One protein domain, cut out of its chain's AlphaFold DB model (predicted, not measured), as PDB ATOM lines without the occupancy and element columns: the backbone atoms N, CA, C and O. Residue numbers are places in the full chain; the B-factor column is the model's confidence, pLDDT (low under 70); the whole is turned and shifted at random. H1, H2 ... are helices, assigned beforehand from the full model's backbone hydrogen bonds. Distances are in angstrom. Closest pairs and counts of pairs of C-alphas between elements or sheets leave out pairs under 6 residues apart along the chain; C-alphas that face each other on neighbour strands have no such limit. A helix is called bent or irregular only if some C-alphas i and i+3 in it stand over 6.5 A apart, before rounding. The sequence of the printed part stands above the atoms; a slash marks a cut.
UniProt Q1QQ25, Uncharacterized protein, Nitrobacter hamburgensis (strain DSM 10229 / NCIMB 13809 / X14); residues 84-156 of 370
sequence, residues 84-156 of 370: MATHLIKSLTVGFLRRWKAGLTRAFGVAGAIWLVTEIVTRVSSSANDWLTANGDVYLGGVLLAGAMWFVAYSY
ATOM      1  N   MET A  84     208.318 174.558 145.455       76.38
ATOM      2  CA  MET A  84     207.225 174.720 144.490       76.38
ATOM      3  C   MET A  84     207.405 175.959 143.607       76.38
ATOM      4  O   MET A  84     207.247 175.864 142.388       76.38
ATOM      5  N   ALA A  85     207.746 177.108 144.196       78.44
ATOM      6  CA  ALA A  85     207.991 178.336 143.444       78.44
ATOM      7  C   ALA A  85     209.164 178.165 142.468       78.44
ATOM      8  O   ALA A  85     209.054 178.527 141.296       78.44
ATOM      9  N   THR A  86     210.247 177.528 142.910       82.00
ATOM     10  CA  THR A  86     211.432 177.264 142.085       82.00
ATOM     11  C   THR A  86     211.100 176.345 140.906       82.00
ATOM     12  O   THR A  86     211.469 176.631 139.764       82.00
ATOM     13  N   HIS A  87     210.326 175.279 141.135       83.38
ATOM     14  CA  HIS A  87     209.881 174.381 140.068       83.38
ATOM     15  C   HIS A  87     208.946 175.064 139.063       83.38
ATOM     16  O   HIS A  87     209.066 174.801 137.861       83.38
ATOM     17  N   LEU A  88     208.045 175.938 139.530       81.50
ATOM     18  CA  LEU A  88     207.136 176.716 138.682       81.50
ATOM     19  C   LEU A  88     207.893 177.723 137.816       81.50
ATOM     20  O   LEU A  88     207.665 177.776 136.607       81.50
ATOM     21  N   ILE A  89     208.833 178.465 138.407       81.50
ATOM     22  CA  ILE A  89     209.698 179.398 137.677       81.50
ATOM     23  C   ILE A  89     210.491 178.632 136.620       81.50
ATOM     24  O   ILE A  89     210.466 179.016 135.456       81.50
ATOM     25  N   LYS A  90     211.101 177.494 136.982       84.25
ATOM     26  CA  LYS A  90     211.839 176.652 136.031       84.25
ATOM     27  C   LYS A  90     210.946 176.125 134.897       84.25
ATOM     28  O   LYS A  90     211.361 176.108 133.745       84.25
ATOM     29  N   SER A  91     209.702 175.735 135.185       85.62
ATOM     30  CA  SER A  91     208.730 175.331 134.153       85.62
ATOM     31  C   SER A  91     208.379 176.460 133.184       85.62
ATOM     32  O   SER A  91     208.209 176.213 131.988       85.62
ATOM     33  N   LEU A  92     208.258 177.689 133.687       84.50
ATOM     34  CA  LEU A  92     207.964 178.865 132.873       84.50
ATOM     35  C   LEU A  92     209.173 179.303 132.045       84.50
ATOM     36  O   LEU A  92     209.010 179.581 130.861       84.50
ATOM     37  N   THR A  93     210.377 179.332 132.623       83.19
ATOM     38  CA  THR A  93     211.593 179.770 131.919       83.19
ATOM     39  C   THR A  93     211.968 178.815 130.794       83.19
ATOM     40  O   THR A  93     212.161 179.254 129.661       83.19
ATOM     41  N   VAL A  94     212.000 177.509 131.069       84.00
ATOM     42  CA  VAL A  94     212.297 176.480 130.058       84.00
ATOM     43  C   VAL A  94     211.249 176.500 128.953       84.00
ATOM     44  O   VAL A  94     211.575 176.495 127.766       84.00
ATOM     45  N   GLY A  95     209.979 176.584 129.340       81.94
ATOM     46  CA  GLY A  95     208.875 176.635 128.400       81.94
ATOM     47  C   GLY A  95     208.879 177.888 127.513       81.94
ATOM     48  O   GLY A  95     208.685 177.786 126.298       81.94
ATOM     49  N   PHE A  96     209.195 179.055 128.084       85.88
ATOM     50  CA  PHE A  96     209.385 180.306 127.349       85.88
ATOM     51  C   PHE A  96     210.545 180.193 126.355       85.88
ATOM     52  O   PHE A  96     210.339 180.387 125.157       85.88
ATOM     53  N   LEU A  97     211.740 179.796 126.807       85.19
ATOM     54  CA  LEU A  97     212.922 179.654 125.945       85.19
ATOM     55  C   LEU A  97     212.659 178.715 124.763       85.19
ATOM     56  O   LEU A  97     213.036 179.008 123.628       85.19
ATOM     57  N   ARG A  98     211.954 177.611 125.016       82.81
ATOM     58  CA  ARG A  98     211.674 176.593 124.007       82.81
ATOM     59  C   ARG A  98     210.588 176.999 123.011       82.81
ATOM     60  O   ARG A  98     210.647 176.601 121.849       82.81
ATOM     61  N   ARG A  99     209.556 177.726 123.454       85.94
ATOM     62  CA  ARG A  99     208.311 177.902 122.682       85.94
ATOM     63  C   ARG A  99     207.881 179.349 122.475       85.94
ATOM     64  O   ARG A  99     206.793 179.542 121.939       85.94
ATOM     65  N   TRP A 100     208.705 180.349 122.793       86.62
ATOM     66  CA  TRP A 100     208.319 181.762 122.672       86.62
ATOM     67  C   TRP A 100     207.775 182.130 121.281       86.62
ATOM     68  O   TRP A 100     206.720 182.751 121.196       86.62
ATOM     69  N   LYS A 101     208.410 181.676 120.186       87.25
ATOM     70  CA  LYS A 101     207.927 181.951 118.816       87.25
ATOM     71  C   LYS A 101     206.526 181.384 118.586       87.25
ATOM     72  O   LYS A 101     205.634 182.092 118.138       87.25
ATOM     73  N   ALA A 102     206.323 180.115 118.941       86.19
ATOM     74  CA  ALA A 102     205.039 179.441 118.773       86.19
ATOM     75  C   ALA A 102     203.959 180.014 119.705       86.19
ATOM     76  O   ALA A 102     202.804 180.134 119.301       86.19
ATOM     77  N   GLY A 103     204.329 180.385 120.932       85.94
ATOM     78  CA  GLY A 103     203.452 181.078 121.869       85.94
ATOM     79  C   GLY A 103     203.001 182.423 121.314       85.94
ATOM     80  O   GLY A 103     201.811 182.720 121.347       85.94
ATOM     81  N   LEU A 104     203.922 183.199 120.737       88.75
ATOM     82  CA  LEU A 104     203.627 184.502 120.146       88.75
ATOM     83  C   LEU A 104     202.683 184.373 118.943       88.75
ATOM     84  O   LEU A 104     201.683 185.081 118.871       88.75
ATOM     85  N   THR A 105     202.926 183.412 118.046       90.62
ATOM     86  CA  THR A 105     202.009 183.121 116.929       90.62
ATOM     87  C   THR A 105     200.602 182.783 117.425       90.62
ATOM     88  O   THR A 105     199.613 183.234 116.852       90.62
ATOM     89  N   ARG A 106     200.486 182.010 118.512       89.81
ATOM     90  CA  ARG A 106     199.188 181.667 119.110       89.81
ATOM     91  C   ARG A 106     198.521 182.871 119.777       89.81
ATOM     92  O   ARG A 106     197.313 183.010 119.639       89.81
ATOM     93  N   ALA A 107     199.285 183.732 120.445       90.81
ATOM     94  CA  ALA A 107     198.774 184.958 121.056       90.81
ATOM     95  C   ALA A 107     198.216 185.925 120.000       90.81
ATOM     96  O   ALA A 107     197.086 186.388 120.139       90.81
ATOM     97  N   PHE A 108     198.944 186.141 118.898       92.88
ATOM     98  CA  PHE A 108     198.430 186.908 117.760       92.88
ATOM     99  C   PHE A 108     197.212 186.246 117.112       92.88
ATOM    100  O   PHE A 108     196.287 186.945 116.714       92.88
ATOM    101  N   GLY A 109     197.163 184.912 117.060       92.88
ATOM    102  CA  GLY A 109     195.977 184.185 116.602       92.88
ATOM    103  C   GLY A 109     194.737 184.454 117.460       92.88
ATOM    104  O   GLY A 109     193.657 184.669 116.917       92.88
ATOM    105  N   VAL A 110     194.883 184.495 118.790       93.25
ATOM    106  CA  VAL A 110     193.787 184.844 119.712       93.25
ATOM    107  C   VAL A 110     193.363 186.299 119.527       93.25
ATOM    108  O   VAL A 110     192.172 186.564 119.391       93.25
ATOM    109  N   ALA A 111     194.318 187.228 119.458       93.62
ATOM    110  CA  ALA A 111     194.021 188.639 119.219       93.62
ATOM    111  C   ALA A 111     193.285 188.849 117.884       93.62
ATOM    112  O   ALA A 111     192.276 189.548 117.840       93.62
ATOM    113  N   GLY A 112     193.730 188.180 116.816       94.44
ATOM    114  CA  GLY A 112     193.078 188.216 115.509       94.44
ATOM    115  C   GLY A 112     191.669 187.619 115.518       94.44
ATOM    116  O   GLY A 112     190.772 188.172 114.891       94.44
ATOM    117  N   ALA A 113     191.439 186.533 116.266       95.69
ATOM    118  CA  ALA A 113     190.106 185.949 116.417       95.69
ATOM    119  C   ALA A 113     189.147 186.887 117.167       95.69
ATOM    120  O   ALA A 113     188.007 187.062 116.741       95.69
ATOM    121  N   ILE A 114     189.614 187.522 118.249       94.94
ATOM    122  CA  ILE A 114     188.820 188.511 118.991       94.94
ATOM    123  C   ILE A 114     188.505 189.715 118.098       94.94
ATOM    124  O   ILE A 114     187.358 190.160 118.057       94.94
ATOM    125  N   TRP A 115     189.488 190.200 117.334       95.56
ATOM    126  CA  TRP A 115     189.289 191.290 116.378       95.56
ATOM    127  C   TRP A 115     188.243 190.944 115.314       95.56
ATOM    128  O   TRP A 115     187.333 191.729 115.073       95.56
ATOM    129  N   LEU A 116     188.328 189.748 114.723       96.88
ATOM    130  CA  LEU A 116     187.383 189.290 113.704       96.88
ATOM    131  C   LEU A 116     185.945 189.265 114.235       96.88
ATOM    132  O   LEU A 116     185.038 189.757 113.569       96.88
ATOM    133  N   VAL A 117     185.733 188.722 115.438       95.12
ATOM    134  CA  VAL A 117     184.404 188.708 116.072       95.12
ATOM    135  C   VAL A 117     183.929 190.129 116.359       95.12
ATOM    136  O   VAL A 117     182.768 190.447 116.118       95.12
ATOM    137  N   THR A 118     184.829 190.989 116.831       93.44
ATOM    138  CA  THR A 118     184.509 192.383 117.150       93.44
ATOM    139  C   THR A 118     184.049 193.144 115.912       93.44
ATOM    140  O   THR A 118     182.986 193.750 115.963       93.44
ATOM    141  N   GLU A 119     184.762 193.040 114.786       94.12
ATOM    142  CA  GLU A 119     184.380 193.701 113.528       94.12
ATOM    143  C   GLU A 119     183.010 193.223 113.022       94.12
ATOM    144  O   GLU A 119     182.187 194.026 112.588       94.12
ATOM    145  N   ILE A 120     182.716 191.920 113.110       95.50
ATOM    146  CA  ILE A 120     181.398 191.394 112.718       95.50
ATOM    147  C   ILE A 120     180.293 191.995 113.601       95.50
ATOM    148  O   ILE A 120     179.243 192.391 113.096       95.50
ATOM    149  N   VAL A 121     180.520 192.084 114.914       93.75
ATOM    150  CA  VAL A 121     179.523 192.583 115.871       93.75
ATOM    151  C   VAL A 121     179.298 194.090 115.726       93.75
ATOM    152  O   VAL A 121     178.146 194.525 115.723       93.75
ATOM    153  N   THR A 122     180.353 194.892 115.564       93.44
ATOM    154  CA  THR A 122     180.234 196.355 115.414       93.44
ATOM    155  C   THR A 122     179.586 196.758 114.095       93.44
ATOM    156  O   THR A 122     178.867 197.752 114.048       93.44
ATOM    157  N   ARG A 123     179.766 195.966 113.030       92.81
ATOM    158  CA  ARG A 123     179.085 196.182 111.743       92.81
ATOM    159  C   ARG A 123     177.581 195.934 111.806       92.81
ATOM    160  O   ARG A 123     176.841 196.548 111.043       92.81
ATOM    161  N   VAL A 124     177.137 195.040 112.685       94.31
ATOM    162  CA  VAL A 124     175.720 194.669 112.826       94.31
ATOM    163  C   VAL A 124     175.011 195.514 113.890       94.31
ATOM    164  O   VAL A 124     173.824 195.794 113.754       94.31
ATOM    165  N   SER A 125     175.717 195.936 114.943       93.25
ATOM    166  CA  SER A 125     175.146 196.668 116.077       93.25
ATOM    167  C   SER A 125     175.804 198.033 116.257       93.25
ATOM    168  O   SER A 125     176.953 198.129 116.694       93.25
ATOM    169  N   SER A 126     175.042 199.102 116.005       91.00
ATOM    170  CA  SER A 126     175.474 200.481 116.274       91.00
ATOM    171  C   SER A 126     175.805 200.701 117.752       91.00
ATOM    172  O   SER A 126     176.819 201.309 118.068       91.00
ATOM    173  N   SER A 127     175.029 200.105 118.664       90.88
ATOM    174  CA  SER A 127     175.289 200.180 120.107       90.88
ATOM    175  C   SER A 127     176.636 199.558 120.501       90.88
ATOM    176  O   SER A 127     177.331 200.098 121.362       90.88
ATOM    177  N   ALA A 128     177.035 198.451 119.866       86.94
ATOM    178  CA  ALA A 128     178.338 197.840 120.120       86.94
ATOM    179  C   ALA A 128     179.489 198.710 119.592       86.94
ATOM    180  O   ALA A 128     180.537 198.802 120.231       86.94
ATOM    181  N   ASN A 129     179.285 199.370 118.450       91.62
ATOM    182  CA  ASN A 129     180.248 200.310 117.885       91.62
ATOM    183  C   ASN A 129     180.432 201.558 118.772       91.62
ATOM    184  O   ASN A 129     181.562 201.960 119.054       91.62
ATOM    185  N   ASP A 130     179.338 202.128 119.278       91.81
ATOM    186  CA  ASP A 130     179.377 203.282 120.185       91.81
ATOM    187  C   ASP A 130     180.052 202.919 121.519       91.81
ATOM    188  O   ASP A 130     180.859 203.678 122.053       91.81
ATOM    189  N   TRP A 131     179.802 201.711 122.035       93.44
ATOM    190  CA  TRP A 131     180.493 201.223 123.228       93.44
ATOM    191  C   TRP A 131     181.999 201.037 122.999       93.44
ATOM    192  O   TRP A 131     182.794 201.423 123.859       93.44
ATOM    193  N   LEU A 132     182.396 200.464 121.856       91.06
ATOM    194  CA  LEU A 132     183.803 200.221 121.526       91.06
ATOM    195  C   LEU A 132     184.579 201.530 121.356       91.06
ATOM    196  O   LEU A 132     185.710 201.632 121.820       91.06
ATOM    197  N   THR A 133     183.970 202.537 120.729       89.81
ATOM    198  CA  THR A 133     184.583 203.865 120.580       89.81
ATOM    199  C   THR A 133     184.706 204.591 121.920       89.81
ATOM    200  O   THR A 133     185.731 205.221 122.169       89.81
ATOM    201  N   ALA A 134     183.727 204.437 122.818       93.56
ATOM    202  CA  ALA A 134     183.785 205.000 124.167       93.56
ATOM    203  C   ALA A 134     184.784 204.284 125.101       93.56
ATOM    204  O   ALA A 134     185.333 204.915 126.000       93.56
ATOM    205  N   ASN A 135     185.027 202.979 124.911       94.31
ATOM    206  CA  ASN A 135     185.829 202.136 125.818       94.31
ATOM    207  C   ASN A 135     187.036 201.470 125.131       94.31
ATOM    208  O   ASN A 135     187.485 200.400 125.560       94.31
ATOM    209  N   GLY A 136     187.570 202.080 124.070       91.19
ATOM    210  CA  GLY A 136     188.623 201.489 123.235       91.19
ATOM    211  C   GLY A 136     189.855 201.034 124.023       91.19
ATOM    212  O   GLY A 136     190.363 199.935 123.792       91.19
ATOM    213  N   ASP A 137     190.274 201.817 125.020       91.00
ATOM    214  CA  ASP A 137     191.435 201.506 125.864       91.00
ATOM    215  C   ASP A 137     191.215 200.252 126.723       91.00
ATOM    216  O   ASP A 137     192.095 199.395 126.834       91.00
ATOM    217  N   VAL A 138     190.015 200.105 127.299       92.75
ATOM    218  CA  VAL A 138     189.645 198.939 128.118       92.75
ATOM    219  C   VAL A 138     189.564 197.686 127.249       92.75
ATOM    220  O   VAL A 138     190.058 196.628 127.642       92.75
ATOM    221  N   TYR A 139     188.993 197.806 126.048       93.19
ATOM    222  CA  TYR A 139     188.949 196.716 125.077       93.19
ATOM    223  C   TYR A 139     190.359 196.276 124.660       93.19
ATOM    224  O   TYR A 139     190.676 195.085 124.736       93.19
ATOM    225  N   LEU A 140     191.234 197.220 124.292       92.25
ATOM    226  CA  LEU A 140     192.615 196.921 123.913       92.25
ATOM    227  C   LEU A 140     193.376 196.249 125.065       92.25
ATOM    228  O   LEU A 140     194.044 195.234 124.855       92.25
ATOM    229  N   GLY A 141     193.220 196.762 126.290       93.88
ATOM    230  CA  GLY A 141     193.771 196.148 127.497       93.88
ATOM    231  C   GLY A 141     193.286 194.709 127.694       93.88
ATOM    232  O   GLY A 141     194.091 193.818 127.971       93.88
ATOM    233  N   GLY A 142     191.995 194.450 127.472       94.25
ATOM    234  CA  GLY A 142     191.403 193.113 127.535       94.25
ATOM    235  C   GLY A 142     191.975 192.144 126.495       94.25
ATOM    236  O   GLY A 142     192.318 191.012 126.836       94.25
ATOM    237  N   VAL A 143     192.144 192.587 125.244       93.62
ATOM    238  CA  VAL A 143     192.736 191.772 124.165       93.62
ATOM    239  C   VAL A 143     194.197 191.436 124.468       93.62
ATOM    240  O   VAL A 143     194.604 190.278 124.333       93.62
ATOM    241  N   LEU A 144     194.982 192.418 124.916       93.81
ATOM    242  CA  LEU A 144     196.380 192.206 125.300       93.81
ATOM    243  C   LEU A 144     196.496 191.247 126.485       93.81
ATOM    244  O   LEU A 144     197.328 190.341 126.458       93.81
ATOM    245  N   LEU A 145     195.634 191.393 127.492       94.38
ATOM    246  CA  LEU A 145     195.588 190.501 128.646       94.38
ATOM    247  C   LEU A 145     195.198 189.074 128.237       94.38
ATOM    248  O   LEU A 145     195.857 188.124 128.652       94.38
ATOM    249  N   ALA A 146     194.198 188.900 127.370       93.06
ATOM    250  CA  ALA A 146     193.825 187.593 126.829       93.06
ATOM    251  C   ALA A 146     194.980 186.943 126.045       93.06
ATOM    252  O   ALA A 146     195.288 185.766 126.256       93.06
ATOM    253  N   GLY A 147     195.666 187.715 125.198       91.75
ATOM    254  CA  GLY A 147     196.849 187.266 124.463       91.75
ATOM    255  C   GLY A 147     198.004 186.873 125.388       91.75
ATOM    256  O   GLY A 147     198.596 185.808 125.210       91.75
ATOM    257  N   ALA A 148     198.290 187.682 126.413       90.38
ATOM    258  CA  ALA A 148     199.324 187.413 127.408       90.38
ATOM    259  C   ALA A 148     199.001 186.172 128.255       90.38
ATOM    260  O   ALA A 148     199.860 185.308 128.434       90.38
ATOM    261  N   MET A 149     197.754 186.024 128.717       92.00
ATOM    262  CA  MET A 149     197.308 184.829 129.439       92.00
ATOM    263  C   MET A 149     197.455 183.575 128.576       92.00
ATOM    264  O   MET A 149     197.987 182.565 129.042       92.00
ATOM    265  N   TRP A 150     197.046 183.640 127.306       91.12
ATOM    266  CA  TRP A 150     197.200 182.523 126.378       91.12
ATOM    267  C   TRP A 150     198.672 182.191 126.111       91.12
ATOM    268  O   TRP A 150     199.055 181.020 126.088       91.12
ATOM    269  N   PHE A 151     199.517 183.214 125.957       89.00
ATOM    270  CA  PHE A 151     200.958 183.069 125.785       89.00
ATOM    271  C   PHE A 151     201.607 182.347 126.971       89.00
ATOM    272  O   PHE A 151     202.343 181.377 126.769       89.00
ATOM    273  N   VAL A 152     201.309 182.782 128.199       88.06
ATOM    274  CA  VAL A 152     201.827 182.167 129.431       88.06
ATOM    275  C   VAL A 152     201.335 180.725 129.552       88.06
ATOM    276  O   VAL A 152     202.140 179.816 129.762       88.06
ATOM    277  N   ALA A 153     200.037 180.488 129.344       85.69
ATOM    278  CA  ALA A 153     199.450 179.153 129.420       85.69
ATOM    279  C   ALA A 153     200.053 178.185 128.385       85.69
ATOM    280  O   ALA A 153     200.338 177.028 128.700       85.69
ATOM    281  N   TYR A 154     200.285 178.647 127.153       85.06
ATOM    282  CA  TYR A 154     200.881 177.828 126.099       85.06
ATOM    283  C   TYR A 154     202.363 177.533 126.359       85.06
ATOM    284  O   TYR A 154     202.814 176.400 126.136       85.06
ATOM    285  N   SER A 155     203.091 178.547 126.833       84.50
ATOM    286  CA  SER A 155     204.525 178.470 127.113       84.50
ATOM    287  C   SER A 155     204.831 177.623 128.341       84.50
ATOM    288  O   SER A 155     205.915 177.075 128.403       84.50
ATOM    289  N   TYR A 156     203.904 177.443 129.284       85.81
ATOM    290  CA  TYR A 156     204.134 176.629 130.479       85.81
ATOM    291  C   TYR A 156     204.528 175.176 130.152       85.81
ATOM    292  O   TYR A 156     203.741 174.431 129.555       85.81
TER     293      TYR A 156
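What this domain is: This is residues 84 to 156 of the 370 residues of an uncharacterized protein of Nitrobacter hamburgensis (strain DSM 10229 / NCIMB 13809 / X14) (UniProt Q1QQ25). What shape is this? It is a long, narrow helical loop: H1 bends sharply, its long arm H1b, 35.1 A from first to last C-alpha, makes most of the length, short H2 turns the chain at the far end, and H3 folds back along H1b to reach the short arm H1a. What is it made of? The printed part has 73 residues with three named helices, H1, H2 and H3 in that order, and no named strand; the class is all helix. It is loose, with a radius of gyration of the C-alphas of 16.0 A, and its outline is a rod spanning 49 by 21 by 13 A.

Where its parts are: Where is the longest helix? H1, residues 84 to 124, was assigned as one helix by its hydrogen bonds but is bent, with C-alphas 98 and 101 8.3 A apart. H1a, residues 84 to 98, begins at C-alpha 84 (207.225, 174.720, 144.490) and is 21.0 A long; H1b, residues 101 to 124, is 35.1 A long. Where are the others? H2 holds residues 126 to 134. H3, residues 136 to 155, is 28.2 A long and ends at C-alpha 155 (204.525, 178.470, 127.113).

How they stand to each other: What does H1b touch? With residues 103 to 114 alone it touches H3, closest at the C-alphas of Ala 107 and Gly 147, 4.5 A, opposite ways at a shallow tilt of 34 degrees, only just short of steep. It touches H2 only at the corner, closest at the C-alphas of Thr 122 and Asn 129, 4.7 A. What of H1a? It is about perpendicular to H1b, at 83 degrees, and apart from H2. Its residues 92 to 96 alone touch H3, residues 152 to 155 alone, closest at the C-alphas of Gly 95 and Ser 155, 4.9 A. Are the backbones well formed? In H1a, H1b, H2 and H3 every O i to N i+4 pair is within hydrogen-bond range.

The domain as a whole: How far does it reach? The two C-alphas farthest apart, those of Thr 86 and Ser 126, are 50.0 A apart. Is it continuous? The printed part has no cut, and both links, H1 to H2 and H2 to H3, are tight. Residues 133 to 138, of which 136 to 138 belong to H3, stand free. How confident is the model? The mean pLDDT of the printed part is 89.7, and no printed residue is under 70.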